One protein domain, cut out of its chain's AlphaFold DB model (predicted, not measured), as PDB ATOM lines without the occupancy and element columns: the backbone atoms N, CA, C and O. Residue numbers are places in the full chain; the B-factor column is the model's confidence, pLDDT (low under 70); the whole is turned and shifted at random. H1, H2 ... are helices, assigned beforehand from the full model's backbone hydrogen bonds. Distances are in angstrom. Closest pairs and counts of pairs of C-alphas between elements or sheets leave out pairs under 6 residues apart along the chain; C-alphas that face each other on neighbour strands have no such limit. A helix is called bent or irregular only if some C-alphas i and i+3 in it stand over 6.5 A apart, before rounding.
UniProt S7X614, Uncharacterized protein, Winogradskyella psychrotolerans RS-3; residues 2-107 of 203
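This is residues 2 to 107 of the 203 residues of an uncharacterized protein of Winogradskyella psychrotolerans RS-3 (UniProt S7X614). One very long helix, H1, starts as a bare arm, residues 2 to 28, that sticks out from a compact head of helices. In the head, its second arm H1b forms an up-and-down bundle with H2 and H3, each running against the one before it, and H4 packs on H3 alone. The printed part has 106 residues with four named helices, H1 to H4 in chain order, and no named strand: all helix. The whole is extended, with a radius of gyration of the C-alphas of 21.6 A and spans of 76 by 30 by 15 A, the arm making the length.

Find C-alpha 2 at (3.031, -9.708, 18.893), where H1, residues 2 to 42, begins. By its hydrogen bonds it was assigned as one helix, but it is bent: C-alphas 26 and 29 are 6.6 A apart. H1a, residues 2 to 26, is 36.3 A long; H1b, residues 29 to 42, is 20.2 A. Next come H2, residues 49 to 64, 23.0 A; H3, residues 68 to 84, 24.6 A; and H4, residues 90 to 105, 21.9 A, ending at C-alpha 105 at (43.059, 39.885, 7.999).

Start at the hub, H3. It touches H2 in a hairpin, closest at the C-alphas of Leu 59 and Ala 74, 5.3 A, a shallow tilt of 24 degrees. H3 and H4 form another hairpin, closest at the C-alphas of Ile 79 and Val 93, 4.8 A, at 26 degrees. H1b and H2 are a hairpin too, with the C-alphas of Leu 36 and Leu 58 closest at 6.3 A. Residues 36 to 40 of H1b touch residues 70 to 74 of H3, running the same way. H4 is apart from H1b and H2. In H1a, H1b, H2, H3 and H4 every O i to N i+4 pair is within hydrogen-bond range.

The C-alphas of Phe 2 and Ala 86 are the two farthest apart, 76.4 A. The printed part has no cut and no long link. Mean pLDDT of the printed part is 91.2, and no printed residue is under 70.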
ATOM      1  N   PHE A   2       3.035 -10.276  20.254       75.44
ATOM      2  CA  PHE A   2       3.031  -9.708  18.893       75.44
ATOM      3  C   PHE A   2       2.936  -8.168  18.829       75.44
ATOM      4  O   PHE A   2       3.721  -7.527  18.138       75.44
ATOM      5  N   LEU A   3       2.050  -7.556  19.625       77.44
ATOM      6  CA  LEU A   3       1.848  -6.097  19.642       77.44
ATOM      7  C   LEU A   3       3.115  -5.313  20.049       77.44
ATOM      8  O   LEU A   3       3.410  -4.254  19.502       77.44
ATOM      9  N   ASN A   4       3.900  -5.863  20.984       83.62
ATOM     10  CA  ASN A   4       5.160  -5.265  21.431       83.62
ATOM     11  C   ASN A   4       6.266  -5.387  20.375       83.62
ATOM     12  O   ASN A   4       7.084  -4.480  20.249       83.62
ATOM     13  N   ALA A   5       6.291  -6.487  19.616       83.31
ATOM     14  CA  ALA A   5       7.219  -6.651  18.502       83.31
ATOM     15  C   ALA A   5       6.901  -5.659  17.372       83.31
ATOM     16  O   ALA A   5       7.808  -4.990  16.885       83.31
ATOM     17  N   LEU A   6       5.617  -5.481  17.040       88.06
ATOM     18  CA  LEU A   6       5.168  -4.522  16.027       88.06
ATOM     19  C   LEU A   6       5.539  -3.079  16.403       88.06
ATOM     20  O   LEU A   6       6.091  -2.346  15.588       88.06
ATOM     21  N   LYS A   7       5.327  -2.693  17.670       87.50
ATOM     22  CA  LYS A   7       5.702  -1.368  18.188       87.50
ATOM     23  C   LYS A   7       7.211  -1.117  18.099       87.50
ATOM     24  O   LYS A   7       7.623  -0.035  17.691       87.50
ATOM     25  N   LYS A   8       8.037  -2.112  18.442       89.31
ATOM     26  CA  LYS A   8       9.503  -2.029  18.299       89.31
ATOM     27  C   LYS A   8       9.926  -1.894  16.835       89.31
ATOM     28  O   LYS A   8      10.806  -1.089  16.545       89.31
ATOM     29  N   LEU A   9       9.275  -2.624  15.927       92.06
ATOM     30  CA  LEU A   9       9.538  -2.547  14.490       92.06
ATOM     31  C   LEU A   9       9.207  -1.152  13.934       92.06
ATOM     32  O   LEU A   9      10.029  -0.558  13.242       92.06
ATOM     33  N   SER A  10       8.046  -0.589  14.288       90.00
ATOM     34  CA  SER A  10       7.656   0.762  13.865       90.00
ATOM     35  C   SER A  10       8.610   1.837  14.390       90.00
ATOM     36  O   SER A  10       8.971   2.741  13.640       90.00
ATOM     37  N   ILE A  11       9.062   1.729  15.646       90.94
ATOM     38  CA  ILE A  11      10.067   2.645  16.209       90.94
ATOM     39  C   ILE A  11      11.381   2.539  15.429       90.94
ATOM     40  O   ILE A  11      11.942   3.568  15.068       90.94
ATOM     41  N   PHE A  12      11.831   1.321  15.110       92.31
ATOM     42  CA  PHE A  12      13.051   1.094  14.334       92.31
ATOM     43  C   PHE A  12      12.985   1.745  12.943       92.31
ATOM     44  O   PHE A  12      13.893   2.491  12.566       92.31
ATOM     45  N   PHE A  13      11.885   1.555  12.208       92.56
ATOM     46  CA  PHE A  13      11.688   2.210  10.910       92.56
ATOM     47  C   PHE A  13      11.644   3.734  11.023       92.56
ATOM     48  O   PHE A  13      12.253   4.423  10.206       92.56
ATOM     49  N   PHE A  14      10.989   4.270  12.054       92.56
ATOM     50  CA  PHE A  14      10.942   5.714  12.281       92.56
ATOM     51  C   PHE A  14      12.331   6.287  12.599       92.56
ATOM     52  O   PHE A  14      12.711   7.321  12.054       92.56
ATOM     53  N   THR A  15      13.136   5.584  13.403       90.25
ATOM     54  CA  THR A  15      14.524   5.982  13.677       90.25
ATOM     55  C   THR A  15      15.417   5.906  12.441       90.25
ATOM     56  O   THR A  15      16.224   6.808  12.234       90.25
ATOM     57  N   LEU A  16      15.252   4.895  11.580       90.69
ATOM     58  CA  LEU A  16      15.990   4.815  10.314       90.69
ATOM     59  C   LEU A  16      15.588   5.932   9.346       90.69
ATOM     60  O   LEU A  16      16.445   6.497   8.670       90.69
ATOM     61  N   PHE A  17      14.301   6.272   9.279       90.94
ATOM     62  CA  PHE A  17      13.808   7.357   8.434       90.94
ATOM     63  C   PHE A  17      14.355   8.717   8.886       90.94
ATOM     64  O   PHE A  17      14.915   9.452   8.074       90.94
ATOM     65  N   LEU A  18      14.289   9.012  10.189       89.38
ATOM     66  CA  LEU A  18      14.899  10.218  10.759       89.38
ATOM     67  C   LEU A  18      16.417  10.248  10.546       89.38
ATOM     68  O   LEU A  18      16.952  11.279  10.149       89.38
ATOM     69  N   GLY A  19      17.098   9.112  10.731       86.44
ATOM     70  CA  GLY A  19      18.534   8.989  10.476       86.44
ATOM     71  C   GLY A  19      18.906   9.326   9.029       86.44
ATOM     72  O   GLY A  19      19.854  10.072   8.803       86.44
ATOM     73  N   ASN A  20      18.122   8.858   8.053       85.00
ATOM     74  CA  ASN A  20      18.329   9.178   6.639       85.00
ATOM     75  C   ASN A  20      18.052  10.653   6.313       85.00
ATOM     76  O   ASN A  20      18.802  11.243   5.538       85.00
ATOM     77  N   ILE A  21      17.025  11.268   6.910       84.19
ATOM     78  CA  ILE A  21      16.745  12.702   6.722       84.19
ATOM     79  C   ILE A  21      17.899  13.543   7.266       84.19
ATOM     80  O   ILE A  21      18.413  14.403   6.551       84.19
ATOM     81  N   CYS A  22      18.346  13.272   8.494       78.00
ATOM     82  CA  CYS A  22      19.473  13.985   9.089       78.00
ATOM     83  C   CYS A  22      20.764  13.774   8.283       78.00
ATOM     84  O   CYS A  22      21.514  14.722   8.058       78.00
ATOM     85  N   TYR A  23      21.010  12.553   7.796       78.19
ATOM     86  CA  TYR A  23      22.157  12.251   6.941       78.19
ATOM     87  C   TYR A  23      22.113  13.017   5.608       78.19
ATOM     88  O   TYR A  23      23.106  13.628   5.214       78.19
ATOM     89  N   ALA A  24      20.961  13.044   4.932       73.44
ATOM     90  CA  ALA A  24      20.786  13.771   3.676       73.44
ATOM     91  C   ALA A  24      20.963  15.288   3.857       73.44
ATOM     92  O   ALA A  24      21.662  15.922   3.068       73.44
ATOM     93  N   GLN A  25      20.397  15.854   4.926       73.12
ATOM     94  CA  GLN A  25      20.537  17.276   5.257       73.12
ATOM     95  C   GLN A  25      21.990  17.669   5.548       73.12
ATOM     96  O   GLN A  25      22.420  18.750   5.150       73.12
ATOM     97  N   ASN A  26      22.760  16.789   6.192       72.62
ATOM     98  CA  ASN A  26      24.165  17.055   6.504       72.62
ATOM     99  C   ASN A  26      25.090  16.915   5.282       72.62
ATOM    100  O   ASN A  26      26.096  17.621   5.199       72.62
ATOM    101  N   ASN A  27      24.757  16.050   4.320       78.12
ATOM    102  CA  ASN A  27      25.589  15.824   3.135       78.12
ATOM    103  C   ASN A  27      25.296  16.768   1.967       78.12
ATOM    104  O   ASN A  27      26.186  17.022   1.157       78.12
ATOM    105  N   GLU A  28      24.083  17.310   1.864       78.56
ATOM    106  CA  GLU A  28      23.721  18.220   0.773       78.56
ATOM    107  C   GLU A  28      24.653  19.454   0.675       78.56
ATOM    108  O   GLU A  28      25.082  19.781  -0.437       78.56
ATOM    109  N   PRO A  29      25.041  20.133   1.777       80.25
ATOM    110  CA  PRO A  29      26.024  21.215   1.720       80.25
ATOM    111  C   PRO A  29      27.407  20.757   1.242       80.25
ATOM    112  O   PRO A  29      28.048  21.480   0.483       80.25
ATOM    113  N   LEU A  30      27.857  19.563   1.647       79.69
ATOM    114  CA  LEU A  30      29.169  19.021   1.274       79.69
ATOM    115  C   LEU A  30      29.248  18.703  -0.223       79.69
ATOM    116  O   LEU A  30      30.218  19.082  -0.876       79.69
ATOM    117  N   ILE A  31      28.205  18.082  -0.780       81.00
ATOM    118  CA  ILE A  31      28.101  17.815  -2.223       81.00
ATOM    119  C   ILE A  31      28.138  19.139  -2.995       81.00
ATOM    120  O   ILE A  31      28.934  19.301  -3.917       81.00
ATOM    121  N   LYS A  32      27.357  20.132  -2.552       88.81
ATOM    122  CA  LYS A  32      27.345  21.460  -3.178       88.81
ATOM    123  C   LYS A  32      28.710  22.150  -3.124       88.81
ATOM    124  O   LYS A  32      29.067  22.814  -4.088       88.81
ATOM    125  N   ILE A  33      29.468  22.020  -2.033       91.25
ATOM    126  CA  ILE A  33      30.833  22.569  -1.940       91.25
ATOM    127  C   ILE A  33      31.760  21.878  -2.948       91.25
ATOM    128  O   ILE A  33      32.454  22.568  -3.691       91.25
ATOM    129  N   SER A  34      31.713  20.546  -3.038       91.50
ATOM    130  CA  SER A  34      32.506  19.784  -4.011       91.50
ATOM    131  C   SER A  34      32.214  20.205  -5.457       91.50
ATOM    132  O   SER A  34      33.136  20.353  -6.261       91.50
ATOM    133  N   ASP A  35      30.944  20.448  -5.793       92.44
ATOM    134  CA  ASP A  35      30.550  20.936  -7.119       92.44
ATOM    135  C   ASP A  35      31.126  22.330  -7.411       92.44
ATOM    136  O   ASP A  35      31.581  22.604  -8.526       92.44
ATOM    137  N   LEU A  36      31.135  23.220  -6.409       93.31
ATOM    138  CA  LEU A  36      31.734  24.551  -6.536       93.31
ATOM    139  C   LEU A  36      33.248  24.482  -6.719       93.31
ATOM    140  O   LEU A  36      33.782  25.219  -7.548       93.31
ATOM    141  N   ASP A  37      33.938  23.611  -5.986       92.94
ATOM    142  CA  ASP A  37      35.387  23.444  -6.109       92.94
ATOM    143  C   ASP A  37      35.769  22.874  -7.483       92.94
ATOM    144  O   ASP A  37      36.710  23.354  -8.117       92.94
ATOM    145  N   SER A  38      35.000  21.905  -7.987       93.06
ATOM    146  CA  SER A  38      35.165  21.364  -9.341       93.06
ATOM    147  C   SER A  38      35.002  22.454 -10.403       93.06
ATOM    148  O   SER A  38      35.879  22.655 -11.250       93.06
ATOM    149  N   LEU A  39      33.923  23.236 -10.300       92.88
ATOM    150  CA  LEU A  39      33.650  24.335 -11.220       92.88
ATOM    151  C   LEU A  39      34.719  25.438 -11.134       92.88
ATOM    152  O   LEU A  39      35.124  25.988 -12.157       92.88
ATOM    153  N   HIS A  40      35.216  25.747  -9.934       93.06
ATOM    154  CA  HIS A  40      36.328  26.678  -9.753       93.06
ATOM    155  C   HIS A  40      37.592  26.197 -10.465       93.06
ATOM    156  O   HIS A  40      38.211  26.977 -11.188       93.06
ATOM    157  N   ASN A  41      37.960  24.926 -10.292       93.25
ATOM    158  CA  ASN A  41      39.156  24.355 -10.904       93.25
ATOM    159  C   ASN A  41      39.084  24.369 -12.434       93.25
ATOM    160  O   ASN A  41      40.081  24.678 -13.082       93.25
ATOM    161  N   GLN A  42      37.907  24.108 -13.010       94.62
ATOM    162  CA  GLN A  42      37.700  24.152 -14.460       94.62
ATOM    163  C   GLN A  42      37.973  25.544 -15.053       94.62
ATOM    164  O   GLN A  42      38.556  25.651 -16.130       94.62
ATOM    165  N   PHE A  43      37.574  26.609 -14.351       94.25
ATOM    166  CA  PHE A  43      37.690  27.994 -14.824       94.25
ATOM    167  C   PHE A  43      38.846  28.770 -14.175       94.25
ATOM    168  O   PHE A  43      38.962  29.989 -14.344       94.25
ATOM    169  N   TYR A  44      39.719  28.092 -13.428       89.69
ATOM    170  CA  TYR A  44      40.834  28.729 -12.737       89.69
ATOM    171  C   TYR A  44      41.776  29.423 -13.730       89.69
ATOM    172  O   TYR A  44      42.197  28.839 -14.724       89.69
ATOM    173  N   GLY A  45      42.107  30.690 -13.460       87.81
ATOM    174  CA  GLY A  45      43.000  31.488 -14.310       87.81
ATOM    175  C   GLY A  45      42.394  31.948 -15.642       87.81
ATOM    176  O   GLY A  45      43.090  32.577 -16.436       87.81
ATOM    177  N   GLN A  46      41.110  31.681 -15.900       93.94
ATOM    178  CA  GLN A  46      40.441  32.136 -17.118       93.94
ATOM    179  C   GLN A  46      39.835  33.534 -16.950       93.94
ATOM    180  O   GLN A  46      39.275  33.865 -15.901       93.94
ATOM    181  N   ALA A  47      39.913  34.331 -18.020       94.44
ATOM    182  CA  ALA A  47      39.423  35.709 -18.085       94.44
ATOM    183  C   ALA A  47      38.405  35.942 -19.226       94.44
ATOM    184  O   ALA A  47      38.200  37.074 -19.660       94.44
ATOM    185  N   SER A  48      37.775  34.875 -19.731       95.81
ATOM    186  CA  SER A  48      36.698  34.967 -20.723       95.81
ATOM    187  C   SER A  48      35.389  35.470 -20.099       95.81
ATOM    188  O   SER A  48      35.207  35.450 -18.881       95.81
ATOM    189  N   GLU A  49      34.441  35.897 -20.936       94.88
ATOM    190  CA  GLU A  49      33.098  36.281 -20.479       94.88
ATOM    191  C   GLU A  49      32.344  35.106 -19.837       94.88
ATOM    192  O   GLU A  49      31.675  35.278 -18.819       94.88
ATOM    193  N   GLU A  50      32.519  33.892 -20.362       96.06
ATOM    194  CA  GLU A  50      32.000  32.672 -19.738       96.06
ATOM    195  C   GLU A  50      32.591  32.470 -18.335       96.06
ATOM    196  O   GLU A  50      31.848  32.277 -17.368       96.06
ATOM    197  N   ALA A  51      33.915  32.603 -18.197       95.50
ATOM    198  CA  ALA A  51      34.583  32.496 -16.906       95.50
ATOM    199  C   ALA A  51      34.059  33.548 -15.918       95.50
ATOM    200  O   ALA A  51      33.815  33.229 -14.760       95.50
ATOM    201  N   TYR A  52      33.788  34.776 -16.365       96.56
ATOM    202  CA  TYR A  52      33.174  35.813 -15.531       96.56
ATOM    203  C   TYR A  52      31.800  35.414 -14.974       96.56
ATOM    204  O   TYR A  52      31.536  35.609 -13.779       96.56
ATOM    205  N   LEU A  53      30.929  34.839 -15.808       97.19
ATOM    206  CA  LEU A  53      29.620  34.349 -15.363       97.19
ATOM    207  C   LEU A  53      29.785  33.242 -14.316       97.19
ATOM    208  O   LEU A  53      29.086  33.235 -13.295       97.19
ATOM    209  N   VAL A  54      30.749  32.346 -14.532       97.31
ATOM    210  CA  VAL A  54      31.091  31.277 -13.591       97.31
ATOM    211  C   VAL A  54      31.642  31.837 -12.279       97.31
ATOM    212  O   VAL A  54      31.145  31.466 -11.217       97.31
ATOM    213  N   HIS A  55      32.584  32.780 -12.308       97.00
ATOM    214  CA  HIS A  55      33.177  33.381 -11.107       97.00
ATOM    215  C   HIS A  55      32.128  34.085 -10.238       97.00
ATOM    216  O   HIS A  55      32.118  33.926  -9.016       97.00
ATOM    217  N   ASN A  56      31.171  34.785 -10.854       97.62
ATOM    218  CA  ASN A  56      30.042  35.383 -10.133       97.62
ATOM    219  C   ASN A  56      29.078  34.337  -9.564       97.62
ATOM    220  O   ASN A  56      28.594  34.479  -8.435       97.62
ATOM    221  N   LYS A  57      28.801  33.266 -10.320       96.75
ATOM    222  CA  LYS A  57      27.993  32.139  -9.840       96.75
ATOM    223  C   LYS A  57      28.643  31.497  -8.612       96.75
ATOM    224  O   LYS A  57      27.952  31.324  -7.604       96.75
ATOM    225  N   LEU A  58      29.949  31.225  -8.671       96.31
ATOM    226  CA  LEU A  58      30.748  30.704  -7.562       96.31
ATOM    227  C   LEU A  58      30.663  31.620  -6.342       96.31
ATOM    228  O   LEU A  58      30.362  31.141  -5.249       96.31
ATOM    229  N   LEU A  59      30.844  32.934  -6.517       97.56
ATOM    230  CA  LEU A  59      30.756  33.895  -5.416       97.56
ATOM    231  C   LEU A  59      29.381  33.857  -4.738       97.56
ATOM    232  O   LEU A  59      29.286  33.758  -3.514       97.56
ATOM    233  N   ARG A  60      28.306  33.911  -5.529       97.62
ATOM    234  CA  ARG A  60      26.928  33.904  -5.020       97.62
ATOM    235  C   ARG A  60      26.600  32.609  -4.277       97.62
ATOM    236  O   ARG A  60      26.023  32.658  -3.193       97.62
ATOM    237  N   GLN A  61      26.954  31.458  -4.849       96.81
ATOM    238  CA  GLN A  61      26.681  30.158  -4.231       96.81
ATOM    239  C   GLN A  61      27.533  29.940  -2.976       96.81
ATOM    240  O   GLN A  61      26.998  29.508  -1.957       96.81
ATOM    241  N   SER A  62      28.806  30.339  -2.995       96.12
ATOM    242  CA  SER A  62      29.686  30.247  -1.825       96.12
ATOM    243  C   SER A  62      29.191  31.127  -0.675       96.12
ATOM    244  O   SER A  62      29.168  30.676   0.466       96.12
ATOM    245  N   LYS A  63      28.700  32.346  -0.958       95.62
ATOM    246  CA  LYS A  63      28.039  33.201   0.048       95.62
ATOM    247  C   LYS A  63      26.801  32.536   0.652       95.62
ATOM    248  O   LYS A  63      26.651  32.551   1.867       95.62
ATOM    249  N   LYS A  64      25.946  31.915  -0.170       95.06
ATOM    250  CA  LYS A  64      24.741  31.206   0.305       95.06
ATOM    251  C   LYS A  64      25.080  30.037   1.237       95.06
ATOM    252  O   LYS A  64      24.329  29.769   2.166       95.06
ATOM    253  N   LEU A  65      26.190  29.349   0.980       93.50
ATOM    254  CA  LEU A  65      26.657  28.210   1.775       93.50
ATOM    255  C   LEU A  65      27.572  28.613   2.939       93.50
ATOM    256  O   LEU A  65      28.037  27.739   3.660       93.50
ATOM    257  N   SER A  66      27.864  29.908   3.116       91.38
ATOM    258  CA  SER A  66      28.902  30.389   4.044       91.38
ATOM    259  C   SER A  66      30.267  29.706   3.833       91.38
ATOM    260  O   SER A  66      31.031  29.490   4.770       91.38
ATOM    261  N   TYR A  67      30.586  29.361   2.581       91.38
ATOM    262  CA  TYR A  67      31.820  28.675   2.207       91.38
ATOM    263  C   TYR A  67      32.947  29.683   1.953       91.38
ATOM    264  O   TYR A  67      33.117  30.215   0.854       91.38
ATOM    265  N   ASP A  68      33.723  29.971   2.994       90.06
ATOM    266  CA  ASP A  68      34.744  31.022   2.972       90.06
ATOM    267  C   ASP A  68      35.826  30.848   1.911       90.06
ATOM    268  O   ASP A  68      36.220  31.830   1.279       90.06
ATOM    269  N   GLN A  69      36.313  29.624   1.716       88.94
ATOM    270  CA  GLN A  69      37.346  29.344   0.724       88.94
ATOM    271  C   GLN A  69      36.816  29.582  -0.694       88.94
ATOM    272  O   GLN A  69      37.494  30.240  -1.479       88.94
ATOM    273  N   GLY A  70      35.579  29.171  -0.994       92.69
ATOM    274  CA  GLY A  70      34.925  29.478  -2.268       92.69
ATOM    275  C   GLY A  70      34.738  30.980  -2.495       92.69
ATOM    276  O   GLY A  70      34.987  31.474  -3.594       92.69
ATOM    277  N   ILE A  71      34.391  31.737  -1.445       95.00
ATOM    278  CA  ILE A  71      34.286  33.206  -1.512       95.00
ATOM    279  C   ILE A  71      35.644  33.837  -1.857       95.00
ATOM    280  O   ILE A  71      35.730  34.634  -2.791       95.00
ATOM    281  N   LEU A  72      36.706  33.471  -1.133       93.94
ATOM    282  CA  LEU A  72      38.055  34.004  -1.354       93.94
ATOM    283  C   LEU A  72      38.604  33.615  -2.733       93.94
ATOM    284  O   LEU A  72      39.215  34.438  -3.415       93.94
ATOM    285  N   SER A  73      38.365  32.379  -3.172       92.81
ATOM    286  CA  SER A  73      38.733  31.911  -4.509       92.81
ATOM    287  C   SER A  73      37.999  32.675  -5.608       92.81
ATOM    288  O   SER A  73      38.635  33.090  -6.575       92.81
ATOM    289  N   ALA A  74      36.702  32.943  -5.439       96.06
ATOM    290  CA  ALA A  74      35.937  33.737  -6.392       96.06
ATOM    291  C   ALA A  74      36.427  35.193  -6.465       96.06
ATOM    292  O   ALA A  74      36.545  35.729  -7.565       96.06
ATOM    293  N   TYR A  75      36.792  35.818  -5.337       97.38
ATOM    294  CA  TYR A  75      37.413  37.149  -5.354       97.38
ATOM    295  C   TYR A  75      38.715  37.165  -6.155       97.38
ATOM    296  O   TYR A  75      38.872  38.018  -7.022       97.38
ATOM    297  N   LYS A  76      39.615  36.195  -5.945       96.00
ATOM    298  CA  LYS A  76      40.855  36.087  -6.736       96.00
ATOM    299  C   LYS A  76      40.575  35.958  -8.233       96.00
ATOM    300  O   LYS A  76      41.228  36.627  -9.031       96.00
ATOM    301  N   SER A  77      39.607  35.127  -8.614       95.94
ATOM    302  CA  SER A  77      39.233  34.959 -10.019       95.94
ATOM    303  C   SER A  77      38.634  36.228 -10.632       95.94
ATOM    304  O   SER A  77      38.935  36.550 -11.778       95.94
ATOM    305  N   LEU A  78      37.823  36.974  -9.877       97.75
ATOM    306  CA  LEU A  78      37.259  38.247 -10.334       97.75
ATOM    307  C   LEU A  78      38.341  39.326 -10.467       97.75
ATOM    308  O   LEU A  78      38.353  40.033 -11.469       97.75
ATOM    309  N   ILE A  79      39.288  39.399  -9.526       97.75
ATOM    310  CA  ILE A  79      40.475  40.263  -9.635       97.75
ATOM    311  C   ILE A  79      41.242  39.947 -10.918       97.75
ATOM    312  O   ILE A  79      41.579  40.857 -11.665       97.75
ATOM    313  N   TRP A  80      41.480  38.663 -11.202       96.25
ATOM    314  CA  TRP A  80      42.155  38.246 -12.429       96.25
ATOM    315  C   TRP A  80      41.377  38.675 -13.676       96.25
ATOM    316  O   TRP A  80      41.933  39.343 -14.541       96.25
ATOM    317  N   TYR A  81      40.077  38.377 -13.740       97.00
ATOM    318  CA  TYR A  81      39.220  38.771 -14.860       97.00
ATOM    319  C   TYR A  81      39.258  40.283 -15.129       97.00
ATOM    320  O   TYR A  81      39.511  40.702 -16.260       97.00
ATOM    321  N   TYR A  82      39.055  41.111 -14.103       97.69
ATOM    322  CA  TYR A  82      39.098  42.569 -14.244       97.69
ATOM    323  C   TYR A  82      40.516  43.130 -14.392       97.69
ATOM    324  O   TYR A  82      40.659  44.306 -14.709       97.69
ATOM    325  N   GLY A  83      41.551  42.323 -14.170       96.69
ATOM    326  CA  GLY A  83      42.946  42.721 -14.335       96.69
ATOM    327  C   GLY A  83      43.527  42.428 -15.715       96.69
ATOM    328  O   GLY A  83      44.410  43.158 -16.147       96.69
ATOM    329  N   VAL A  84      43.060  41.376 -16.402       95.12
ATOM    330  CA  VAL A  84      43.693  40.906 -17.655       95.12
ATOM    331  C   VAL A  84      42.745  40.771 -18.850       95.12
ATOM    332  O   VAL A  84      43.200  40.497 -19.957       95.12
ATOM    333  N   SER A  85      41.429  40.917 -18.662       94.31
ATOM    334  CA  SER A  85      40.471  40.830 -19.776       94.31
ATOM    335  C   SER A  85      40.370  42.140 -20.565       94.31
ATOM    336  O   SER A  85      40.766  43.206 -20.101       94.31
ATOM    337  N   ALA A  86      39.721  42.089 -21.732       91.75
ATOM    338  CA  ALA A  86      39.355  43.290 -22.489       91.75
ATOM    339  C   ALA A  86      38.389  44.226 -21.729       91.75
ATOM    340  O   ALA A  86      38.237  45.385 -22.101       91.75
ATOM    341  N   LYS A  87      37.735  43.738 -20.663       94.25
ATOM    342  CA  LYS A  87      36.876  44.528 -19.768       94.25
ATOM    343  C   LYS A  87      37.633  44.937 -18.496       94.25
ATOM    344  O   LYS A  87      37.029  45.006 -17.423       94.25
ATOM    345  N   ALA A  88      38.948  45.143 -18.599       95.38
ATOM    346  CA  ALA A  88      39.782  45.515 -17.467       95.38
ATOM    347  C   ALA A  88      39.238  46.766 -16.761       95.38
ATOM    348  O   ALA A  88      38.846  47.744 -17.399       95.38
ATOM    349  N   ASN A  89      39.184  46.719 -15.432       97.56
ATOM    350  CA  ASN A  89      38.619  47.787 -14.620       97.56
ATOM    351  C   ASN A  89      39.309  47.831 -13.255       97.56
ATOM    352  O   ASN A  89      39.161  46.918 -12.437       97.56
ATOM    353  N   ILE A  90      40.054  48.909 -13.018       97.81
ATOM    354  CA  ILE A  90      40.856  49.057 -11.805       97.81
ATOM    355  C   ILE A  90      39.993  49.131 -10.545       97.81
ATOM    356  O   ILE A  90      40.328  48.490  -9.553       97.81
ATOM    357  N   ASP A  91      38.853  49.820 -10.588       98.19
ATOM    358  CA  ASP A  91      37.964  49.947  -9.428       98.19
ATOM    359  C   ASP A  91      37.465  48.577  -8.963       98.19
ATOM    360  O   ASP A  91      37.445  48.281  -7.771       98.19
ATOM    361  N   SER A  92      37.135  47.696  -9.907       97.94
ATOM    362  CA  SER A  92      36.721  46.321  -9.630       97.94
ATOM    363  C   SER A  92      37.872  45.496  -9.061       97.94
ATOM    364  O   SER A  92      37.678  44.757  -8.095       97.94
ATOM    365  N   VAL A  93      39.081  45.636  -9.613       98.31
ATOM    366  CA  VAL A  93      40.287  44.988  -9.073       98.31
ATOM    367  C   VAL A  93      40.524  45.410  -7.626       98.31
ATOM    368  O   VAL A  93      40.690  44.549  -6.761       98.31
ATOM    369  N   LEU A  94      40.492  46.713  -7.347       98.19
ATOM    370  CA  LEU A  94      40.700  47.261  -6.010       98.19
ATOM    371  C   LEU A  94      39.578  46.849  -5.052       98.19
ATOM    372  O   LEU A  94      39.867  46.416  -3.939       98.19
ATOM    373  N   HIS A  95      38.322  46.883  -5.499       98.19
ATOM    374  CA  HIS A  95      37.165  46.458  -4.715       98.19
ATOM    375  C   HIS A  95      37.269  44.992  -4.273       98.19
ATOM    376  O   HIS A  95      37.151  44.682  -3.088       98.19
ATOM    377  N   TYR A  96      37.511  44.069  -5.207       98.12
ATOM    378  CA  TYR A  96      37.623  42.652  -4.857       98.12
ATOM    379  C   TYR A  96      38.910  42.342  -4.088       98.12
ATOM    380  O   TYR A  96      38.910  41.427  -3.262       98.12
ATOM    381  N   ALA A  97      39.991  43.095  -4.318       97.88
ATOM    382  CA  ALA A  97      41.208  42.980  -3.523       97.88
ATOM    383  C   ALA A  97      40.972  43.393  -2.066       97.88
ATOM    384  O   ALA A  97      41.388  42.663  -1.172       97.88
ATOM    385  N   ASP A  98      40.260  44.493  -1.823       97.06
ATOM    386  CA  ASP A  98      39.902  44.942  -0.475       97.06
ATOM    387  C   ASP A  98      39.026  43.914   0.259       97.06
ATOM    388  O   ASP A  98      39.336  43.511   1.384       97.06
ATOM    389  N   LEU A  99      37.995  43.386  -0.414       96.06
ATOM    390  CA  LEU A  99      37.149  42.324   0.141       96.06
ATOM    391  C   LEU A  99      37.943  41.056   0.482       96.06
ATOM    392  O   LEU A  99      37.677  40.410   1.500       96.06
ATOM    393  N   PHE A 100      38.902  40.680  -0.368       95.44
ATOM    394  CA  PHE A 100      39.787  39.550  -0.113       95.44
ATOM    395  C   PHE A 100      40.681  39.829   1.098       95.44
ATOM    396  O   PHE A 100      40.643  39.072   2.065       95.44
ATOM    397  N   GLU A 101      41.451  40.916   1.075       93.44
ATOM    398  CA  GLU A 101      42.438  41.228   2.112       93.44
ATOM    399  C   GLU A 101      41.788  41.455   3.475       93.44
ATOM    400  O   GLU A 101      42.251  40.877   4.457       93.44
ATOM    401  N   THR A 102      40.668  42.180   3.541       91.94
ATOM    402  CA  THR A 102      39.897  42.361   4.780       91.94
ATOM    403  C   THR A 102      39.492  41.014   5.369       91.94
ATOM    404  O   THR A 102      39.707  40.744   6.554       91.94
ATOM    405  N   LYS A 103      38.970  40.110   4.536       88.88
ATOM    406  CA  LYS A 103      38.531  38.790   4.992       88.88
ATOM    407  C   LYS A 103      39.700  37.895   5.412       88.88
ATOM    408  O   LYS A 103      39.550  37.113   6.347       88.88
ATOM    409  N   VAL A 104      40.868  38.028   4.787       86.50
ATOM    410  CA  VAL A 104      42.087  37.328   5.223       86.50
ATOM    411  C   VAL A 104      42.595  37.913   6.548       86.50
ATOM    412  O   VAL A 104      42.896  37.135   7.442       86.50
ATOM    413  N   ILE A 105      42.608  39.238   6.745       81.94
ATOM    414  CA  ILE A 105      43.059  39.885   7.999       81.94
ATOM    415  C   ILE A 105      42.240  39.418   9.206       81.94
ATOM    416  O   ILE A 105      42.803  39.176  10.272       81.94
ATOM    417  N   THR A 106      40.926  39.227   9.039       75.06
ATOM    418  CA  THR A 106      40.066  38.695  10.115       75.06
ATOM    419  C   THR A 106      40.412  37.262  10.539       75.06
ATOM    420  O   THR A 106      39.996  36.822  11.611       75.06
ATOM    421  N   LYS A 107      41.197  36.527   9.743       70.44
ATOM    422  CA  LYS A 107      41.697  35.185  10.054       70.44
ATOM    423  C   LYS A 107      43.164  35.309  10.456       70.44
ATOM    424  O   LYS A 107      43.988  35.507   9.584       70.44
TER     425      LYS A 107